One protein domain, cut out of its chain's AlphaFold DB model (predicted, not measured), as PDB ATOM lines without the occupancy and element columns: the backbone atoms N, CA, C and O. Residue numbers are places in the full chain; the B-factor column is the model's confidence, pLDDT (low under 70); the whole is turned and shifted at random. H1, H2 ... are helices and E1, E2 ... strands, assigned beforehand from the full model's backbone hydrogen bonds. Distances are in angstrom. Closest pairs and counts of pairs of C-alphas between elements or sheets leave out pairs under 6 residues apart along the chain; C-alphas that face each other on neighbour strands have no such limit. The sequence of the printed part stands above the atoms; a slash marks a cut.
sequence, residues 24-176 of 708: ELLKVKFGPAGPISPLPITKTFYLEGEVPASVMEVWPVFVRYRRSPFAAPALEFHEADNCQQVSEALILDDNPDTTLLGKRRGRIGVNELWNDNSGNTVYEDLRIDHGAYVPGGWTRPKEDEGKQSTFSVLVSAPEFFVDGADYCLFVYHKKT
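What this domain is: This is residues 24 to 176 of the 708 residues of an uncharacterized protein of Corallococcus sp. AB011P (UniProt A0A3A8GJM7). What does the model look like? A strongly twisted sheet of four strands, E4 E5 E3 E7, makes the core; a smaller sheet, E1 E2 E6, is partly face to face with it as a sandwich with crossed strands, and four short helices lie on the core sheet's other face. The long strands E3 and E7 run side by side through the middle, and the loops of residues 67 to 82 and 135 to 148 reach to opposite ends of the longest axis. What is it made of? The printed part has 153 residues, of mixed class, with elements in the order E1 E2 E3 H1 H2 E4 H3 H4 E5 E6 E7; the larger sheet is antiparallel, the smaller mixed. It is compact, with a radius of gyration of the C-alphas of 16.0 A and spans of 53 by 37 by 26 A.

How they stand to each other: How is the larger sheet built? E3, residues 55 to 66, and E5, residues 131 to 134, are inner strands; E4, residues 106 to 109, and E7, residues 166 to 175, are edge strands. E3 and E7 are antiparallel at 162 degrees, with N 61 and O 170 within hydrogen-bond range at 2.8 A. E5 is antiparallel to E3 at 156 degrees and to E4 at 141 degrees, with N 62 and O 133, and N 108 and O 132, each within range at 2.9 A. How does the smaller sheet face it? Its inner strand E2, residues 45 to 51, is parallel to E1, residues 26 to 31, with N 30 and O 48 at 2.7 A, and antiparallel to E6, residues 149 to 155, with N 47 and O 153 at 2.8 A. The sheets form a sandwich, two sheets face to face, with 22 pairs of C-alphas within 10 A and strands at 52 degrees; the closest C-alphas of E3 and E6 are those of Val 58 and Phe 151, 7.2 A apart. Where are the helices? H1, residues 83 to 91, H2, residues 98 to 103, H3, residues 110 to 113, and H4, residues 121 to 129, are on the same face of the larger sheet. H2 is over E3, across the strands at 88 degrees on the local plane, at a height of 8.8 A over the sheet; H3 is only just over E5, with 3 of its C-alphas falling on it. H1 and H4 are over none of the strands, H1 only just, with 2 C-alphas falling on E3 and 2 on E7. How do the helices meet? H1 and H4 touch, about perpendicular at 84 degrees, their closest C-alphas those of Ala 89 and Tyr 123, 5.2 A apart; H3 and H4 touch, closest at the C-alphas of Val 110 and Arg 127, 5.1 A. H2 and H3 are close but not clearly touching, with the C-alphas of Leu 100 and Leu 113 closest at 6.9 A. Every O i to N i+4 pair is within hydrogen-bond range in H1 and H4, 1 of 2 in H2, and H3 is too short for one.

Where its parts are: Where do the strands run? E3 measures 31.2 A from first to last C-alpha, E7 29.5 A, E6 19.3 A, E2 19.0 A and E1 16.3 A; E4 and E5 have four residues each. E1 begins at C-alpha 26 (111.239, 141.694, 152.935), and E7 ends at C-alpha 175 (123.840, 161.297, 168.326). How long are the helices? H4 measures 12.4 A and H1 11.7 A, while H2 has six residues and H3 four.

The domain as a whole: How do the links run? The long links are E1 to E2, E3 to H1 and E5 to E6, and the printed part has no cut. E3, H1 H2 and E4 form a split strand-helix-strand unit, two strands running the same way with E5 between them, with a left-handed crossover. How far does it reach, and where is confidence low? The C-alphas farthest apart are those of Leu 75 and Glu 143, 52.9 A. The mean pLDDT of the printed part is 77.7, with 34 residues under 70, among them residues 68 to 79 and 91 to 100.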
ATOM      1  N   GLU A  24     103.956 141.061 152.341       71.25
ATOM      2  CA  GLU A  24     104.861 141.672 153.306       71.25
ATOM      3  C   GLU A  24     106.217 141.900 152.631       71.25
ATOM      4  O   GLU A  24     106.819 140.980 152.072       71.25
ATOM      5  N   LEU A  25     106.673 143.154 152.635       82.88
ATOM      6  CA  LEU A  25     107.986 143.510 152.108       82.88
ATOM      7  C   LEU A  25     109.074 142.830 152.941       82.88
ATOM      8  O   LEU A  25     108.962 142.727 154.165       82.88
ATOM      9  N   LEU A  26     110.141 142.387 152.272       87.88
ATOM     10  CA  LEU A  26     111.239 141.694 152.935       87.88
ATOM     11  C   LEU A  26     111.925 142.637 153.932       87.88
ATOM     12  O   LEU A  26     112.168 143.802 153.620       87.88
ATOM     13  N   LYS A  27     112.245 142.134 155.124       90.50
ATOM     14  CA  LYS A  27     112.951 142.880 156.170       90.50
ATOM     15  C   LYS A  27     114.344 142.296 156.348       90.50
ATOM     16  O   LYS A  27     114.479 141.114 156.666       90.50
ATOM     17  N   VAL A  28     115.370 143.114 156.153       89.12
ATOM     18  CA  VAL A  28     116.766 142.756 156.403       89.12
ATOM     19  C   VAL A  28     117.198 143.355 157.727       89.12
ATOM     20  O   VAL A  28     117.207 144.574 157.888       89.12
ATOM     21  N   LYS A  29     117.576 142.487 158.666       89.50
ATOM     22  CA  LYS A  29     118.101 142.914 159.960       89.50
ATOM     23  C   LYS A  29     119.568 143.321 159.848       89.50
ATOM     24  O   LYS A  29     120.367 142.619 159.230       89.50
ATOM     25  N   PHE A  30     119.908 144.420 160.496       84.06
ATOM     26  CA  PHE A  30     121.219 145.034 160.577       84.06
ATOM     27  C   PHE A  30     121.731 144.896 162.009       84.06
ATOM     28  O   PHE A  30     121.105 145.370 162.958       84.06
ATOM     29  N   GLY A  31     122.840 144.178 162.160       77.44
ATOM     30  CA  GLY A  31     123.544 143.993 163.420       77.44
ATOM     31  C   GLY A  31     124.806 144.861 163.510       77.44
ATOM     32  O   GLY A  31     125.120 145.606 162.583       77.44
ATOM     33  N   PRO A  32     125.581 144.731 164.602       65.94
ATOM     34  CA  PRO A  32     126.796 145.524 164.829       65.94
ATOM     35  C   PRO A  32     127.888 145.344 163.765       65.94
ATOM     36  O   PRO A  32     128.715 146.228 163.598       65.94
ATOM     37  N   ALA A  33     127.894 144.206 163.064       67.69
ATOM     38  CA  ALA A  33     128.848 143.881 162.001       67.69
ATOM     39  C   ALA A  33     128.280 144.101 160.585       67.69
ATOM     40  O   ALA A  33     128.923 143.728 159.608       67.69
ATOM     41  N   GLY A  34     127.075 144.673 160.464       75.81
ATOM     42  CA  GLY A  34     126.384 144.876 159.192       75.81
ATOM     43  C   GLY A  34     125.101 144.051 159.053       75.81
ATOM     44  O   GLY A  34     124.572 143.538 160.045       75.81
ATOM     45  N   PRO A  35     124.549 143.933 157.836       81.56
ATOM     46  CA  PRO A  35     123.346 143.159 157.583       81.56
ATOM     47  C   PRO A  35     123.594 141.674 157.864       81.56
ATOM     48  O   PRO A  35     124.597 141.094 157.460       81.56
ATOM     49  N   ILE A  36     122.651 141.051 158.567       80.12
ATOM     50  CA  ILE A  36     122.733 139.653 159.026       80.12
ATOM     51  C   ILE A  36     122.415 138.674 157.880       80.12
ATOM     52  O   ILE A  36     122.724 137.486 157.945       80.12
ATOM     53  N   SER A  37     121.802 139.175 156.810       78.38
ATOM     54  CA  SER A  37     121.491 138.433 155.592       78.38
ATOM     55  C   SER A  37     121.912 139.235 154.360       78.38
ATOM     56  O   SER A  37     121.922 140.466 154.427       78.38
ATOM     57  N   PRO A  38     122.184 138.576 153.217       78.75
ATOM     58  CA  PRO A  38     122.435 139.264 151.956       78.75
ATOM     59  C   PRO A  38     121.337 140.285 151.641       78.75
ATOM     60  O   PRO A  38     120.150 140.012 151.844       78.75
ATOM     61  N   LEU A  39     121.730 141.462 151.152       81.12
ATOM     62  CA  LEU A  39     120.779 142.503 150.781       81.12
ATOM     63  C   LEU A  39     120.038 142.079 149.500       81.12
ATOM     64  O   LEU A  39     120.686 141.798 148.491       81.12
ATOM     65  N   PRO A  40     118.695 142.040 149.492       81.94
ATOM     66  CA  PRO A  40     117.907 141.651 148.329       81.94
ATOM     67  C   PRO A  40     117.799 142.830 147.351       81.94
ATOM     68  O   PRO A  40     116.696 143.260 147.036       81.94
ATOM     69  N   ILE A  41     118.927 143.380 146.893       76.44
ATOM     70  CA  ILE A  41     118.982 144.661 146.164       76.44
ATOM     71  C   ILE A  41     118.228 144.679 144.823       76.44
ATOM     72  O   ILE A  41     117.973 145.744 144.274       76.44
ATOM     73  N   THR A  42     117.782 143.516 144.343       73.00
ATOM     74  CA  THR A  42     116.866 143.365 143.200       73.00
ATOM     75  C   THR A  42     115.384 143.546 143.559       73.00
ATOM     76  O   THR A  42     114.515 143.457 142.691       73.00
ATOM     77  N   LYS A  43     115.054 143.770 144.833       82.00
ATOM     78  CA  LYS A  43     113.690 143.926 145.354       82.00
ATOM     79  C   LYS A  43     113.620 145.111 146.307       82.00
ATOM     80  O   LYS A  43     114.617 145.506 146.894       82.00
ATOM     81  N   THR A  44     112.423 145.645 146.507       85.75
ATOM     82  CA  THR A  44     112.170 146.614 147.579       85.75
ATOM     83  C   THR A  44     112.174 145.902 148.933       85.75
ATOM     84  O   THR A  44     111.511 144.873 149.092       85.75
ATOM     85  N   PHE A  45     112.906 146.437 149.910       90.19
ATOM     86  CA  PHE A  45     113.042 145.847 151.246       90.19
ATOM     87  C   PHE A  45     113.167 146.913 152.338       90.19
ATOM     88  O   PHE A  45     113.490 148.064 152.061       90.19
ATOM     89  N   TYR A  46     112.923 146.531 153.591       92.44
ATOM     90  CA  TYR A  46     113.237 147.352 154.759       92.44
ATOM     91  C   TYR A  46     114.589 146.959 155.336       92.44
ATOM     92  O   TYR A  46     114.845 145.779 155.570       92.44
ATOM     93  N   LEU A  47     115.430 147.950 155.606       92.25
ATOM     94  CA  LEU A  47     116.627 147.802 156.420       92.25
ATOM     95  C   LEU A  47     116.274 148.160 157.867       92.25
ATOM     96  O   LEU A  47     115.914 149.305 158.139       92.25
ATOM     97  N   GLU A  48     116.357 147.192 158.778       94.38
ATOM     98  CA  GLU A  48     115.990 147.362 160.189       94.38
ATOM     99  C   GLU A  48     117.167 147.059 161.110       94.38
ATOM    100  O   GLU A  48     117.840 146.058 160.913       94.38
ATOM    101  N   GLY A  49     117.393 147.846 162.158       91.44
ATOM    102  CA  GLY A  49     118.457 147.565 163.126       91.44
ATOM    103  C   GLY A  49     118.226 148.241 164.469       91.44
ATOM    104  O   GLY A  49     117.433 149.173 164.580       91.44
ATOM    105  N   GLU A  50     118.897 147.757 165.510       91.06
ATOM    106  CA  GLU A  50     118.819 148.365 166.838       91.06
ATOM    107  C   GLU A  50     119.776 149.551 166.955       91.06
ATOM    108  O   GLU A  50     120.933 149.481 166.540       91.06
ATOM    109  N   VAL A  51     119.297 150.635 167.562       87.88
ATOM    110  CA  VAL A  51     120.083 151.835 167.846       87.88
ATOM    111  C   VAL A  51     120.027 152.193 169.327       87.88
ATOM    112  O   VAL A  51     118.951 152.151 169.943       87.88
ATOM    113  N   PRO A  52     121.170 152.578 169.923       84.38
ATOM    114  CA  PRO A  52     121.218 152.978 171.321       84.38
ATOM    115  C   PRO A  52     120.411 154.260 171.547       84.38
ATOM    116  O   PRO A  52     120.141 155.025 170.620       84.38
ATOM    117  N   ALA A  53     120.057 154.517 172.809       81.75
ATOM    118  CA  ALA A  53     119.292 155.693 173.235       81.75
ATOM    119  C   ALA A  53     119.883 157.037 172.789       81.75
ATOM    120  O   ALA A  53     119.155 158.017 172.644       81.75
ATOM    121  N   SER A  54     121.193 157.067 172.554       77.44
ATOM    122  CA  SER A  54     121.925 158.248 172.124       77.44
ATOM    123  C   SER A  54     121.827 158.540 170.631       77.44
ATOM    124  O   SER A  54     122.403 159.534 170.232       77.44
ATOM    125  N   VAL A  55     121.171 157.729 169.792       82.44
ATOM    126  CA  VAL A  55     121.067 157.975 168.335       82.44
ATOM    127  C   VAL A  55     119.685 158.512 167.979       82.44
ATOM    128  O   VAL A  55     118.683 157.856 168.267       82.44
ATOM    129  N   MET A  56     119.633 159.676 167.329       85.19
ATOM    130  CA  MET A  56     118.404 160.359 166.909       85.19
ATOM    131  C   MET A  56     118.053 160.135 165.449       85.19
ATOM    132  O   MET A  56     116.875 160.116 165.109       85.19
ATOM    133  N   GLU A  57     119.054 160.000 164.587       88.12
ATOM    134  CA  GLU A  57     118.843 159.858 163.150       88.12
ATOM    135  C   GLU A  57     119.796 158.804 162.585       88.12
ATOM    136  O   GLU A  57     120.931 158.669 163.055       88.12
ATOM    137  N   VAL A  58     119.312 158.045 161.602       87.81
ATOM    138  CA  VAL A  58     120.053 156.989 160.901       87.81
ATOM    139  C   VAL A  58     119.893 157.186 159.400       87.81
ATOM    140  O   VAL A  58     118.762 157.228 158.915       87.81
ATOM    141  N   TRP A  59     121.002 157.231 158.661       89.75
ATOM    142  CA  TRP A  59     120.992 157.313 157.196       89.75
ATOM    143  C   TRP A  59     121.859 156.219 156.576       89.75
ATOM    144  O   TRP A  59     123.087 156.282 156.679       89.75
ATOM    145  N   PRO A  60     121.251 155.216 155.925       90.25
ATOM    146  CA  PRO A  60     121.978 154.307 155.057       90.25
ATOM    147  C   PRO A  60     122.320 154.991 153.728       90.25
ATOM    148  O   PRO A  60     121.494 155.695 153.149       90.25
ATOM    149  N   VAL A  61     123.526 154.752 153.226       89.19
ATOM    150  CA  VAL A  61     124.024 155.246 151.941       89.19
ATOM    151  C   VAL A  61     124.699 154.096 151.211       89.19
ATOM    152  O   VAL A  61     125.577 153.432 151.758       89.19
ATOM    153  N   PHE A  62     124.287 153.858 149.971       90.00
ATOM    154  CA  PHE A  62     124.865 152.824 149.119       90.00
ATOM    155  C   PHE A  62     125.811 153.462 148.113       90.00
ATOM    156  O   PHE A  62     125.382 154.321 147.352       90.00
ATOM    157  N   VAL A  63     127.063 153.021 148.062       88.50
ATOM    158  CA  VAL A  63     128.054 153.465 147.074       88.50
ATOM    159  C   VAL A  63     128.355 152.302 146.145       88.50
ATOM    160  O   VAL A  63     128.803 151.248 146.595       88.50
ATOM    161  N   ARG A  64     128.085 152.466 144.849       87.06
ATOM    162  CA  ARG A  64     128.398 151.440 143.846       87.06
ATOM    163  C   ARG A  64     129.855 151.572 143.453       87.06
ATOM    164  O   ARG A  64     130.151 152.480 142.696       87.06
ATOM    165  N   TYR A  65     130.742 150.692 143.890       83.56
ATOM    166  CA  TYR A  65     132.182 150.856 143.645       83.56
ATOM    167  C   TYR A  65     132.725 149.966 142.523       83.56
ATOM    168  O   TYR A  65     133.820 150.210 142.036       83.56
ATOM    169  N   ARG A  66     131.939 148.990 142.056       80.56
ATOM    170  CA  ARG A  66     132.286 148.149 140.906       80.56
ATOM    171  C   ARG A  66     131.108 148.006 139.956       80.56
ATOM    172  O   ARG A  66     129.976 147.805 140.407       80.56
ATOM    173  N   ARG A  67     131.337 148.133 138.646       70.75
ATOM    174  CA  ARG A  67     130.298 147.896 137.626       70.75
ATOM    175  C   ARG A  67     130.239 146.407 137.269       70.75
ATOM    176  O   ARG A  67     131.187 145.664 137.488       70.75
ATOM    177  N   SER A  68     129.102 145.980 136.718       63.22
ATOM    178  CA  SER A  68     128.938 144.613 136.215       63.22
ATOM    179  C   SER A  68     130.047 144.286 135.204       63.22
ATOM    180  O   SER A  68     130.306 145.127 134.339       63.22
ATOM    181  N   PRO A  69     130.655 143.083 135.236       55.47
ATOM    182  CA  PRO A  69     131.738 142.690 134.322       55.47
ATOM    183  C   PRO A  69     131.337 142.689 132.833       55.47
ATOM    184  O   PRO A  69     132.184 142.493 131.966       55.47
ATOM    185  N   PHE A  70     130.051 142.896 132.530       51.62
ATOM    186  CA  PHE A  70     129.498 142.987 131.177       51.62
ATOM    187  C   PHE A  70     129.220 144.425 130.711       51.62
ATOM    188  O   PHE A  70     128.803 144.627 129.568       51.62
ATOM    189  N   ALA A  71     129.435 145.435 131.561       53.97
ATOM    190  CA  ALA A  71     129.546 146.807 131.079       53.97
ATOM    191  C   ALA A  71     130.792 146.879 130.185       53.97
ATOM    192  O   ALA A  71     131.817 146.297 130.533       53.97
ATOM    193  N   ALA A  72     130.680 147.518 129.012       47.22
ATOM    194  CA  ALA A  72     131.777 147.626 128.048       47.22
ATOM    195  C   ALA A  72     133.089 147.969 128.773       47.22
ATOM    196  O   ALA A  72     133.019 148.782 129.697       47.22
ATOM    197  N   PRO A  73     134.237 147.369 128.392       46.97
ATOM    198  CA  PRO A  73     135.516 147.613 129.047       46.97
ATOM    199  C   PRO A  73     135.794 149.112 128.991       46.97
ATOM    200  O   PRO A  73     136.180 149.656 127.957       46.97
ATOM    201  N   ALA A  74     135.474 149.794 130.086       46.38
ATOM    202  CA  ALA A  74     135.831 151.177 130.271       46.38
ATOM    203  C   ALA A  74     137.347 151.209 130.473       46.38
ATOM    204  O   ALA A  74     137.959 150.195 130.808       46.38
ATOM    205  N   LEU A  75     137.933 152.362 130.170       50.41
ATOM    206  CA  LEU A  75     139.362 152.648 130.257       50.41
ATOM    207  C   LEU A  75     139.978 152.119 131.570       50.41
ATOM    208  O   LEU A  75     139.256 151.894 132.531       50.41
ATOM    209  N   GLU A  76     141.294 151.893 131.596       53.97
ATOM    210  CA  GLU A  76     142.061 151.413 132.763       53.97
ATOM    211  C   GLU A  76     141.899 152.333 133.995       53.97
ATOM    212  O   GLU A  76     142.778 153.129 134.308       53.97
ATOM    213  N   PHE A  77     140.763 152.256 134.683       59.31
ATOM    214  CA  PHE A  77     140.490 152.978 135.921       59.31
ATOM    215  C   PHE A  77     140.895 152.115 137.115       59.31
ATOM    216  O   PHE A  77     140.791 150.882 137.073       59.31
ATOM    217  N   HIS A  78     141.346 152.754 138.192       64.62
ATOM    218  CA  HIS A  78     141.666 152.060 139.432       64.62
ATOM    219  C   HIS A  78     140.364 151.770 140.191       64.62
ATOM    220  O   HIS A  78     139.934 152.541 141.046       64.62
ATOM    221  N   GLU A  79     139.710 150.648 139.870       69.00
ATOM    222  CA  GLU A  79     138.548 150.182 140.634       69.00
ATOM    223  C   GLU A  79     138.961 149.865 142.080       69.00
ATOM    224  O   GLU A  79     139.965 149.193 142.319       69.00
ATOM    225  N   ALA A  80     138.168 150.320 143.054       77.12
ATOM    226  CA  ALA A  80     138.340 149.880 144.433       77.12
ATOM    227  C   ALA A  80     138.035 148.374 144.533       77.12
ATOM    228  O   ALA A  80     137.002 147.902 144.061       77.12
ATOM    229  N   ASP A  81     138.901 147.609 145.190       78.75
ATOM    230  CA  ASP A  81     138.748 146.153 145.295       78.75
ATOM    231  C   ASP A  81     137.707 145.750 146.341       78.75
ATOM    232  O   ASP A  81     137.127 144.660 146.303       78.75
ATOM    233  N   ASN A  82     137.505 146.605 147.343       80.81
ATOM    234  CA  ASN A  82     136.684 146.290 148.495       80.81
ATOM    235  C   ASN A  82     136.172 147.543 149.206       80.81
ATOM    236  O   ASN A  82     136.626 148.671 149.010       80.81
ATOM    237  N   CYS A  83     135.241 147.301 150.117       81.31
ATOM    238  CA  CYS A  83     134.595 148.336 150.896       81.31
ATOM    239  C   CYS A  83     135.488 149.038 151.923       81.31
ATOM    240  O   CYS A  83     135.111 150.110 152.396       81.31
ATOM    241  N   GLN A  84     136.664 148.486 152.235       81.50
ATOM    242  CA  GLN A  84     137.669 149.173 153.040       81.50
ATOM    243  C   GLN A  84     138.369 150.262 152.219       81.50
ATOM    244  O   GLN A  84     138.436 151.384 152.697       81.50
ATOM    245  N   GLN A  85     138.790 149.990 150.981       80.88
ATOM    246  CA  GLN A  85     139.389 151.006 150.102       80.88
ATOM    247  C   GLN A  85     138.401 152.129 149.767       80.88
ATOM    248  O   GLN A  85     138.766 153.301 149.805       80.88
ATOM    249  N   VAL A  86     137.129 151.789 149.512       82.50
ATOM    250  CA  VAL A  86     136.063 152.797 149.353       82.50
ATOM    251  C   VAL A  86     135.931 153.617 150.631       82.50
ATOM    252  O   VAL A  86     135.880 154.837 150.581       82.50
ATOM    253  N   SER A  87     135.907 152.960 151.791       80.00
ATOM    254  CA  SER A  87     135.827 153.657 153.071       80.00
ATOM    255  C   SER A  87     137.030 154.569 153.301       80.00
ATOM    256  O   SER A  87     136.831 155.698 153.712       80.00
ATOM    257  N   GLU A  88     138.256 154.122 153.040       77.31
ATOM    258  CA  GLU A  88     139.481 154.916 153.193       77.31
ATOM    259  C   GLU A  88     139.488 156.119 152.245       77.31
ATOM    260  O   GLU A  88     139.806 157.225 152.678       77.31
ATOM    261  N   ALA A  89     139.048 155.936 150.996       75.06
ATOM    262  CA  ALA A  89     138.883 157.024 150.036       75.06
ATOM    263  C   ALA A  89     137.838 158.056 150.499       75.06
ATOM    264  O   ALA A  89     138.043 159.245 150.303       75.06
ATOM    265  N   LEU A  90     136.749 157.618 151.143       73.94
ATOM    266  CA  LEU A  90     135.678 158.495 151.640       73.94
ATOM    267  C   LEU A  90     135.909 159.043 153.068       73.94
ATOM    268  O   LEU A  90     135.176 159.930 153.489       73.94
ATOM    269  N   ILE A  91     136.857 158.498 153.844       61.75
ATOM    270  CA  ILE A  91     137.142 158.877 155.250       61.75
ATOM    271  C   ILE A  91     138.241 159.947 155.357       61.75
ATOM    272  O   ILE A  91     138.368 160.576 156.411       61.75
ATOM    273  N   LEU A  92     139.041 160.155 154.306       50.00
ATOM    274  CA  LEU A  92     140.206 161.045 154.352       50.00
ATOM    275  C   LEU A  92     139.873 162.546 154.394       50.00
ATOM    276  O   LEU A  92     140.720 163.298 154.864       50.00
ATOM    277  N   ASP A  93     138.664 162.968 154.022       45.69
ATOM    278  CA  ASP A  93     138.220 164.366 154.091       45.69
ATOM    279  C   ASP A  93     136.738 164.431 154.488       45.69
ATOM    280  O   ASP A  93     135.912 163.779 153.862       45.69
ATOM    281  N   ASP A  94     136.446 165.200 155.544       51.53
ATOM    282  CA  ASP A  94     135.141 165.640 156.062       51.53
ATOM    283  C   ASP A  94     133.970 164.631 156.161       51.53
ATOM    284  O   ASP A  94     133.617 163.870 155.264       51.53
ATOM    285  N   ASN A  95     133.274 164.661 157.307       56.84
ATOM    286  CA  ASN A  95     131.986 163.975 157.451       56.84
ATOM    287  C   ASN A  95     131.070 164.338 156.260       56.84
ATOM    288  O   ASN A  95     131.043 165.513 155.884       56.84
ATOM    289  N   PRO A  96     130.300 163.382 155.692       58.50
ATOM    290  CA  PRO A  96     129.404 163.675 154.572       58.50
ATOM    291  C   PRO A  96     128.525 164.878 154.904       58.50
ATOM    292  O   PRO A  96     128.100 164.995 156.057       58.50
ATOM    293  N   ASP A  97     128.221 165.744 153.930       66.19
ATOM    294  CA  ASP A  97     127.380 166.921 154.182       66.19
ATOM    295  C   ASP A  97     126.018 166.467 154.728       66.19
ATOM    296  O   ASP A  97     125.120 165.971 154.038       66.19
ATOM    297  N   THR A  98     125.886 166.630 156.037       60.97
ATOM    298  CA  THR A  98     124.780 166.093 156.824       60.97
ATOM    299  C   THR A  98     123.480 166.820 156.507       60.97
ATOM    300  O   THR A  98     122.389 166.247 156.615       60.97
ATOM    301  N   THR A  99     123.584 168.064 156.030       63.91
ATOM    302  CA  THR A  99     122.432 168.829 155.569       63.91
ATOM    303  C   THR A  99     121.871 168.253 154.273       63.91
ATOM    304  O   THR A  99     120.663 168.368 154.036       63.91
ATOM    305  N   LEU A 100     122.698 167.579 153.465       67.94
ATOM    306  CA  LEU A 100     122.277 166.907 152.238       67.94
ATOM    307  C   LEU A 100     121.648 165.537 152.510       67.94
ATOM    308  O   LEU A 100     120.624 165.243 151.892       67.94
ATOM    309  N   LEU A 101     122.147 164.757 153.480       74.69
ATOM    310  CA  LEU A 101     121.542 163.467 153.875       74.69
ATOM    311  C   LEU A 101     120.075 163.599 154.314       74.69
ATOM    312  O   LEU A 101     119.247 162.740 154.010       74.69
ATOM    313  N   GLY A 102     119.732 164.687 155.008       71.69
ATOM    314  CA  GLY A 102     118.354 164.964 155.425       71.69
ATOM    315  C   GLY A 102     117.443 165.484 154.304       71.69
ATOM    316  O   GLY A 102     116.222 165.346 154.396       71.69
ATOM    317  N   LYS A 103     118.008 166.086 153.249       75.56
ATOM    318  CA  LYS A 103     117.251 166.794 152.198       75.56
ATOM    319  C   LYS A 103     117.134 166.021 150.888       75.56
ATOM    320  O   LYS A 103     116.179 166.245 150.148       75.56
ATOM    321  N   ARG A 104     118.088 165.143 150.576       77.94
ATOM    322  CA  ARG A 104     118.155 164.435 149.293       77.94
ATOM    323  C   ARG A 104     117.808 162.961 149.446       77.94
ATOM    324  O   ARG A 104     118.181 162.306 150.412       77.94
ATOM    325  N   ARG A 105     117.068 162.445 148.465       84.06
ATOM    326  CA  ARG A 105     116.715 161.030 148.323       84.06
ATOM    327  C   ARG A 105     116.944 160.613 146.878       84.06
ATOM    328  O   ARG A 105     116.758 161.428 145.976       84.06
ATOM    329  N   GLY A 106     117.288 159.351 146.666       86.69
ATOM    330  CA  GLY A 106     117.544 158.803 145.340       86.69
ATOM    331  C   GLY A 106     119.027 158.748 144.986       86.69
ATOM    332  O   GLY A 106     119.888 158.688 145.865       86.69
ATOM    333  N   ARG A 107     119.306 158.697 143.680       87.19
ATOM    334  CA  ARG A 107     120.662 158.642 143.123       87.19
ATOM    335  C   ARG A 107     121.313 160.022 143.193       87.19
ATOM    336  O   ARG A 107     120.710 160.998 142.757       87.19
ATOM    337  N   ILE A 108     122.540 160.074 143.692       86.19
ATOM    338  CA  ILE A 108     123.372 161.279 143.773       86.19
ATOM    339  C   ILE A 108     124.802 160.954 143.323       86.19
ATOM    340  O   ILE A 108     125.215 159.788 143.353       86.19
ATOM    341  N   GLY A 109     125.554 161.959 142.879       84.75
ATOM    342  CA  GLY A 109     126.999 161.831 142.680       84.75
ATOM    343  C   GLY A 109     127.728 161.621 144.009       84.75
ATOM    344  O   GLY A 109     127.280 162.105 145.048       84.75
ATOM    345  N   VAL A 110     128.856 160.904 143.993       85.06
ATOM    346  CA  VAL A 110     129.693 160.725 145.196       85.06
ATOM    347  C   VAL A 110     130.230 162.086 145.679       85.06
ATOM    348  O   VAL A 110     130.131 162.385 146.865       85.06
ATOM    349  N   ASN A 111     130.647 162.976 144.769       81.62
ATOM    350  CA  ASN A 111     131.036 164.360 145.100       81.62
ATOM    351  C   ASN A 111     129.938 165.214 145.731       81.62
ATOM    352  O   ASN A 111     130.224 166.245 146.324       81.62
ATOM    353  N   GLU A 112     128.672 164.871 145.512       79.44
ATOM    354  CA  GLU A 112     127.589 165.661 146.087       79.44
ATOM    355  C   GLU A 112     127.463 165.415 147.586       79.44
ATOM    356  O   GLU A 112     126.881 166.244 148.275       79.44
ATOM    357  N   LEU A 113     127.962 164.282 148.082       75.94
ATOM    358  CA  LEU A 113     127.863 163.920 149.489       75.94
ATOM    359  C   LEU A 113     129.197 164.050 150.226       75.94
ATOM    360  O   LEU A 113     129.204 164.443 151.392       75.94
ATOM    361  N   TRP A 114     130.299 163.757 149.540       80.44
ATOM    362  CA  TRP A 114     131.658 163.905 150.043       80.44
ATOM    363  C   TRP A 114     132.371 164.964 149.192       80.44
ATOM    364  O   TRP A 114     132.391 164.872 147.968       80.44
ATOM    365  N   ASN A 115     132.909 166.013 149.811       69.19
ATOM    366  CA  ASN A 115     133.755 166.993 149.122       69.19
ATOM    367  C   ASN A 115     135.214 166.605 149.354       69.19
ATOM    368  O   ASN A 115     135.557 166.216 150.462       69.19
ATOM    369  N   ASP A 116     136.060 166.715 148.330       61.47
ATOM    370  CA  ASP A 116     137.455 166.273 148.416       61.47
ATOM    371  C   ASP A 116     138.448 167.396 148.132       61.47
ATOM    372  O   ASP A 116     138.308 168.110 147.133       61.47
ATOM    373  N   ASN A 117     139.464 167.488 148.995       58.28
ATOM    374  CA  ASN A 117     140.697 168.251 148.814       58.28
ATOM    375  C   ASN A 117     141.956 167.348 148.885       58.28
ATOM    376  O   ASN A 117     143.075 167.860 148.801       58.28
ATOM    377  N   SER A 118     141.808 166.027 149.035       56.75
ATOM    378  CA  SER A 118     142.869 165.081 149.408       56.75
ATOM    379  C   SER A 118     143.792 164.653 148.263       56.75
ATOM    380  O   SER A 118     144.883 164.140 148.517       56.75
ATOM    381  N   GLY A 119     143.397 164.860 147.000       62.34
ATOM    382  CA  GLY A 119     144.203 164.481 145.832       62.34
ATOM    383  C   GLY A 119     144.384 162.963 145.658       62.34
ATOM    384  O   GLY A 119     145.342 162.529 145.016       62.34
ATOM    385  N   ASN A 120     143.498 162.149 146.244       72.94
ATOM    386  CA  ASN A 120     143.522 160.691 146.145       72.94
ATOM    387  C   ASN A 120     142.916 160.217 144.810       72.94
ATOM    388  O   ASN A 120     141.730 160.411 144.549       72.94
ATOM    389  N   THR A 121     143.705 159.530 143.981       71.56
ATOM    390  CA  THR A 121     143.271 159.051 142.656       71.56
ATOM    391  C   THR A 121     142.116 158.048 142.724       71.56
ATOM    392  O   THR A 121     141.237 158.079 141.870       71.56
ATOM    393  N   VAL A 122     142.056 157.205 143.765       71.25
ATOM    394  CA  VAL A 122     140.939 156.258 143.974       71.25
ATOM    395  C   VAL A 122     139.635 157.013 144.251       71.25
ATOM    396  O   VAL A 122     138.562 156.597 143.818       71.25
ATOM    397  N   TYR A 123     139.720 158.145 144.955       72.62
ATOM    398  CA  TYR A 123     138.564 159.002 145.192       72.62
ATOM    399  C   TYR A 123     138.108 159.706 143.910       72.62
ATOM    400  O   TYR A 123     136.909 159.760 143.642       72.62
ATOM    401  N   GLU A 124     139.034 160.222 143.096       77.56
ATOM    402  CA  GLU A 124     138.681 160.864 141.824       77.56
ATOM    403  C   GLU A 124     137.936 159.915 140.878       77.56
ATOM    404  O   GLU A 124     136.923 160.316 140.296       77.56
ATOM    405  N   ASP A 125     138.370 158.656 140.794       75.62
ATOM    406  CA  ASP A 125     137.705 157.622 139.995       75.62
ATOM    407  C   ASP A 125     136.301 157.312 140.551       75.62
ATOM    408  O   ASP A 125     135.306 157.372 139.817       75.62
ATOM    409  N   LEU A 126     136.174 157.100 141.872       78.31
ATOM    410  CA  LEU A 126     134.873 156.948 142.550       78.31
ATOM    411  C   LEU A 126     133.951 158.152 142.305       78.31
ATOM    412  O   LEU A 126     132.742 158.000 142.119       78.31
ATOM    413  N   ARG A 127     134.499 159.364 142.277       78.12
ATOM    414  CA  ARG A 127     133.744 160.599 142.074       78.12
ATOM    415  C   ARG A 127     133.147 160.701 140.675       78.12
ATOM    416  O   ARG A 127     132.001 161.132 140.541       78.12
ATOM    417  N   ILE A 128     133.940 160.405 139.649       73.44
ATOM    418  CA  ILE A 128     133.584 160.671 138.249       73.44
ATOM    419  C   ILE A 128     132.624 159.601 137.722       73.44
ATOM    420  O   ILE A 128     131.652 159.926 137.036       73.44
ATOM    421  N   ASP A 129     132.860 158.338 138.076       68.12
ATOM    422  CA  ASP A 129     132.223 157.203 137.407       68.12
ATOM    423  C   ASP A 129     131.232 156.417 138.267       68.12
ATOM    424  O   ASP A 129     130.485 155.565 137.755       68.12
ATOM    425  N   HIS A 130     131.165 156.711 139.561       78.31
ATOM    426  CA  HIS A 130     130.318 155.983 140.488       78.31
ATOM    427  C   HIS A 130     129.197 156.857 141.049       78.31
ATOM    428  O   HIS A 130     129.248 158.082 141.091       78.31
ATOM    429  N   GLY A 131     128.098 156.197 141.408       84.44
ATOM    430  CA  GLY A 131     126.943 156.850 142.009       84.44
ATOM    431  C   GLY A 131     126.780 156.394 143.447       84.44
ATOM    432  O   GLY A 131     127.117 155.253 143.781       84.44
ATOM    433  N   ALA A 132     126.190 157.262 144.258       88.81
ATOM    434  CA  ALA A 132     125.653 156.911 145.557       88.81
ATOM    435  C   ALA A 132     124.117 156.912 145.526       88.81
ATOM    436  O   ALA A 132     123.484 157.551 144.680       88.81
ATOM    437  N   TYR A 133     123.505 156.179 146.448       90.00
ATOM    438  CA  TYR A 133     122.061 156.124 146.621       90.00
ATOM    439  C   TYR A 133     121.677 156.301 148.082       90.00
ATOM    440  O   TYR A 133     122.155 155.579 148.961       90.00
ATOM    441  N   VAL A 134     120.776 157.255 148.315       90.50
ATOM    442  CA  VAL A 134     120.237 157.595 149.631       90.50
ATOM    443  C   VAL A 134     118.739 157.254 149.637       90.50
ATOM    444  O   VAL A 134     117.938 158.019 149.093       90.50
ATOM    445  N   PRO A 135     118.313 156.117 150.223       88.75
ATOM    446  CA  PRO A 135     116.897 155.732 150.288       88.75
ATOM    447  C   PRO A 135     116.058 156.673 151.173       88.75
ATOM    448  O   PRO A 135     114.835 156.735 151.045       88.75
ATOM    449  N   GLY A 136     116.710 157.427 152.059       88.31
ATOM    450  CA  GLY A 136     116.098 158.254 153.094       88.31
ATOM    451  C   GLY A 136     116.690 157.927 154.463       88.31
ATOM    452  O   GLY A 136     117.526 157.037 154.585       88.31
ATOM    453  N   GLY A 137     116.267 158.663 155.488       89.94
ATOM    454  CA  GLY A 137     116.697 158.446 156.868       89.94
ATOM    455  C   GLY A 137     115.557 158.006 157.775       89.94
ATOM    456  O   GLY A 137     114.382 158.231 157.474       89.94
ATOM    457  N   TRP A 138     115.914 157.400 158.899       93.38
ATOM    458  CA  TRP A 138     115.027 157.210 160.040       93.38
ATOM    459  C   TRP A 138     115.311 158.300 161.072       93.38
ATOM    460  O   TRP A 138     116.469 158.546 161.397       93.38
ATOM    461  N   THR A 139     114.257 158.919 161.598       90.62
ATOM    462  CA  THR A 139     114.328 159.861 162.720       90.62
ATOM    463  C   THR A 139     113.589 159.250 163.898       90.62
ATOM    464  O   THR A 139     112.469 158.754 163.745       90.62
ATOM    465  N   ARG A 140     114.207 159.297 165.076       89.75
ATOM    466  CA  ARG A 140     113.642 158.776 166.314       89.75
ATOM    467  C   ARG A 140     112.304 159.457 166.631       89.75
ATOM    468  O   ARG A 140     112.262 160.687 166.715       89.75
ATOM    469  N   PRO A 141     111.224 158.686 166.853       90.06
ATOM    470  CA  PRO A 141     109.973 159.222 167.375       90.06
ATOM    471  C   PRO A 141     110.184 159.885 168.740       90.06
ATOM    472  O   PRO A 141     110.920 159.368 169.580       90.06
ATOM    473  N   LYS A 142     109.508 161.011 168.999       83.69
ATOM    474  CA  LYS A 142     109.648 161.748 170.270       83.69
ATOM    475  C   LYS A 142     109.314 160.893 171.500       83.69
ATOM    476  O   LYS A 142     109.912 161.079 172.554       83.69
ATOM    477  N   GLU A 143     108.386 159.944 171.373       88.25
ATOM    478  CA  GLU A 143     108.028 158.999 172.445       88.25
ATOM    479  C   GLU A 143     109.157 158.030 172.859       88.25
ATOM    480  O   GLU A 143     109.142 157.498 173.979       88.25
ATOM    481  N   ASP A 144     110.158 157.856 171.992       85.50
ATOM    482  CA  ASP A 144     111.283 156.936 172.173       85.50
ATOM    483  C   ASP A 144     112.594 157.656 172.532       85.50
ATOM    484  O   ASP A 144     113.657 157.026 172.585       85.50
ATOM    485  N   GLU A 145     112.559 158.969 172.785       81.00
ATOM    486  CA  GLU A 145     113.721 159.735 173.249       81.00
ATOM    487  C   GLU A 145     114.299 159.139 174.548       81.00
ATOM    488  O   GLU A 145     113.590 158.873 175.519       81.00
ATOM    489  N   GLY A 146     115.615 158.894 174.557       78.31
ATOM    490  CA  GLY A 146     116.326 158.330 175.710       78.31
ATOM    491  C   GLY A 146     116.176 156.814 175.915       78.31
ATOM    492  O   GLY A 146     116.711 156.292 176.892       78.31
ATOM    493  N   LYS A 147     115.509 156.083 175.010       85.56
ATOM    494  CA  LYS A 147     115.366 154.613 175.068       85.56
ATOM    495  C   LYS A 147     116.085 153.926 173.910       85.56
ATOM    496  O   LYS A 147     116.287 154.520 172.860       85.56
ATOM    497  N   GLN A 148     116.459 152.659 174.050       88.38
ATOM    498  CA  GLN A 148     116.868 151.865 172.884       88.38
ATOM    499  C   GLN A 148     115.682 151.743 171.912       88.38
ATOM    500  O   GLN A 148     114.546 151.602 172.357       88.38
ATOM    501  N   SER A 149     115.933 151.844 170.606       91.50
ATOM    502  CA  SER A 149     114.888 151.774 169.574       91.50
ATOM    503  C   SER A 149     115.364 150.959 168.378       91.50
ATOM    504  O   SER A 149     116.554 150.676 168.243       91.50
ATOM    505  N   THR A 150     114.439 150.595 167.496       91.94
ATOM    506  CA  THR A 150     114.735 149.977 166.203       91.94
ATOM    507  C   THR A 150     114.517 151.010 165.099       91.94
ATOM    508  O   THR A 150     113.456 151.634 165.046       91.94
ATOM    509  N   PHE A 151     115.506 151.216 164.230       93.50
ATOM    510  CA  PHE A 151     115.306 151.985 163.003       93.50
ATOM    511  C   PHE A 151     114.731 151.084 161.910       93.50
ATOM    512  O   PHE A 151     114.984 149.881 161.901       93.50
ATOM    513  N   SER A 152     113.975 151.664 160.980       94.31
ATOM    514  CA  SER A 152     113.468 150.972 159.791       94.31
ATOM    515  C   SER A 152     113.478 151.941 158.613       94.31
ATOM    516  O   SER A 152     112.833 152.989 158.670       94.31
ATOM    517  N   VAL A 153     114.245 151.621 157.568       93.25
ATOM    518  CA  VAL A 153     114.381 152.445 156.356       93.25
ATOM    519  C   VAL A 153     113.969 151.627 155.138       93.25
ATOM    520  O   VAL A 153     114.490 150.536 154.915       93.25
ATOM    521  N   LEU A 154     113.034 152.151 154.343       92.19
ATOM    522  CA  LEU A 154     112.593 151.526 153.096       92.19
ATOM    523  C   LEU A 154     113.622 151.770 151.988       92.19
ATOM    524  O   LEU A 154     113.873 152.914 151.620       92.19
ATOM    525  N   VAL A 155     114.169 150.697 151.428       90.25
ATOM    526  CA  VAL A 155     115.073 150.715 150.278       90.25
ATOM    527  C   VAL A 155     114.283 150.285 149.045       90.25
ATOM    528  O   VAL A 155     113.880 149.127 148.932       90.25
ATOM    529  N   SER A 156     114.032 151.220 148.129       84.25
ATOM    530  CA  SER A 156     113.309 150.951 146.881       84.25
ATOM    531  C   SER A 156     114.253 150.402 145.804       84.25
ATOM    532  O   SER A 156     115.265 151.030 145.500       84.25
ATOM    533  N   ALA A 157     113.908 149.270 145.182       63.69
ATOM    534  CA  ALA A 157     114.495 148.836 143.901       63.69
ATOM    535  C   ALA A 157     113.775 149.568 142.741       63.69
ATOM    536  O   ALA A 157     112.597 149.878 142.946       63.69
ATOM    537  N   PRO A 158     114.361 149.846 141.542       59.09
ATOM    538  CA  PRO A 158     115.470 149.130 140.888       59.09
ATOM    539  C   PRO A 158     116.487 149.964 140.049       59.09
ATOM    540  O   PRO A 158     117.385 149.373 139.468       59.09
ATOM    541  N   GLU A 159     116.411 151.297 139.928       64.94
ATOM    542  CA  GLU A 159     117.244 152.009 138.923       64.94
ATOM    543  C   GLU A 159     118.735 152.114 139.287       64.94
ATOM    544  O   GLU A 159     119.594 152.261 138.418       64.94
ATOM    545  N   PHE A 160     119.065 152.064 140.579       81.00
ATOM    546  CA  PHE A 160     120.447 152.197 141.046       81.00
ATOM    547  C   PHE A 160     121.177 150.848 141.192       81.00
ATOM    548  O   PHE A 160     122.396 150.764 140.979       81.00
ATOM    549  N   PHE A 161     120.442 149.794 141.556       83.31
ATOM    550  CA  PHE A 161     120.981 148.459 141.798       83.31
ATOM    551  C   PHE A 161     121.023 147.661 140.489       83.31
ATOM    552  O   PHE A 161     119.994 147.399 139.882       83.31
ATOM    553  N   VAL A 162     122.227 147.308 140.048       74.62
ATOM    554  CA  VAL A 162     122.520 146.655 138.774       74.62
ATOM    555  C   VAL A 162     123.041 145.256 139.063       74.62
ATOM    556  O   VAL A 162     123.892 145.072 139.935       74.62
ATOM    557  N   ASP A 163     122.555 144.274 138.311       71.00
ATOM    558  CA  ASP A 163     122.987 142.888 138.465       71.00
ATOM    559  C   ASP A 163     124.490 142.727 138.177       71.00
ATOM    560  O   ASP A 163     125.022 143.205 137.170       71.00
ATOM    561  N   GLY A 164     125.184 142.038 139.086       71.00
ATOM    562  CA  GLY A 164     126.630 141.812 139.026       71.00
ATOM    563  C   GLY A 164     127.508 143.004 139.428       71.00
ATOM    564  O   GLY A 164     128.721 142.900 139.289       71.00
ATOM    565  N   ALA A 165     126.933 144.118 139.897       77.31
ATOM    566  CA  ALA A 165     127.688 145.220 140.495       77.31
ATOM    567  C   ALA A 165     127.912 145.008 142.005       77.31
ATOM    568  O   ALA A 165     127.084 144.382 142.679       77.31
ATOM    569  N   ASP A 166     128.992 145.596 142.529       81.94
ATOM    570  CA  ASP A 166     129.327 145.563 143.956       81.94
ATOM    571  C   ASP A 166     129.049 146.919 144.620       81.94
ATOM    572  O   ASP A 166     129.326 147.996 144.070       81.94
ATOM    573  N   TYR A 167     128.492 146.855 145.830       85.69
ATOM    574  CA  TYR A 167     128.055 148.018 146.597       85.69
ATOM    575  C   TYR A 167     128.631 148.001 148.007       85.69
ATOM    576  O   TYR A 167     128.661 146.952 148.650       85.69
ATOM    577  N   CYS A 168     128.986 149.176 148.518       87.19
ATOM    578  CA  CYS A 168     129.251 149.392 149.935       87.19
ATOM    579  C   CYS A 168     128.065 150.089 150.583       87.19
ATOM    580  O   CYS A 168     127.596 151.115 150.089       87.19
ATOM    581  N   LEU A 169     127.576 149.524 151.683       88.44
ATOM    582  CA  LEU A 169     126.566 150.155 152.525       88.44
ATOM    583  C   LEU A 169     127.254 150.840 153.707       88.44
ATOM    584  O   LEU A 169     127.830 150.161 154.553       88.44
ATOM    585  N   PHE A 170     127.122 152.161 153.776       86.12
ATOM    586  CA  PHE A 170     127.517 152.987 154.912       86.12
ATOM    587  C   PHE A 170     126.276 153.376 155.713       86.12
ATOM    588  O   PHE A 170     125.287 153.826 155.140       86.12
ATOM    589  N   VAL A 171     126.305 153.216 157.037       84.44
ATOM    590  CA  VAL A 171     125.203 153.635 157.919       84.44
ATOM    591  C   VAL A 171     125.704 154.716 158.867       84.44
ATOM    592  O   VAL A 171     126.543 154.456 159.732       84.44
ATOM    593  N   TYR A 172     125.187 155.931 158.692       81.69
ATOM    594  CA  TYR A 172     125.532 157.103 159.494       81.69
ATOM    595  C   TYR A 172     124.543 157.290 160.635       81.69
ATOM    596  O   TYR A 172     123.334 157.196 160.425       81.69
ATOM    597  N   HIS A 173     125.052 157.597 161.828       80.56
ATOM    598  CA  HIS A 173     124.242 157.894 163.008       80.56
ATOM    599  C   HIS A 173     124.496 159.324 163.486       80.56
ATOM    600  O   HIS A 173     125.648 159.713 163.694       80.56
ATOM    601  N   LYS A 174     123.426 160.070 163.769       77.25
ATOM    602  CA  LYS A 174     123.510 161.328 164.523       77.25
ATOM    603  C   LYS A 174     123.156 161.083 165.976       77.25
ATOM    604  O   LYS A 174     122.077 160.558 166.264       77.25
ATOM    605  N   LYS A 175     124.054 161.462 166.887       72.81
ATOM    606  CA  LYS A 175     123.840 161.297 168.326       72.81
ATOM    607  C   LYS A 175     123.167 162.516 168.974       72.81
ATOM    608  O   LYS A 175     123.281 163.628 168.474       72.81
ATOM    609  N   THR A 176     122.469 162.309 170.090       60.53
ATOM    610  CA  THR A 176     121.679 163.303 170.846       60.53
ATOM    611  C   THR A 176     122.512 164.270 171.707       60.53
ATOM    612  O   THR A 176     121.951 164.945 172.566       60.53
TER     613      THR A 176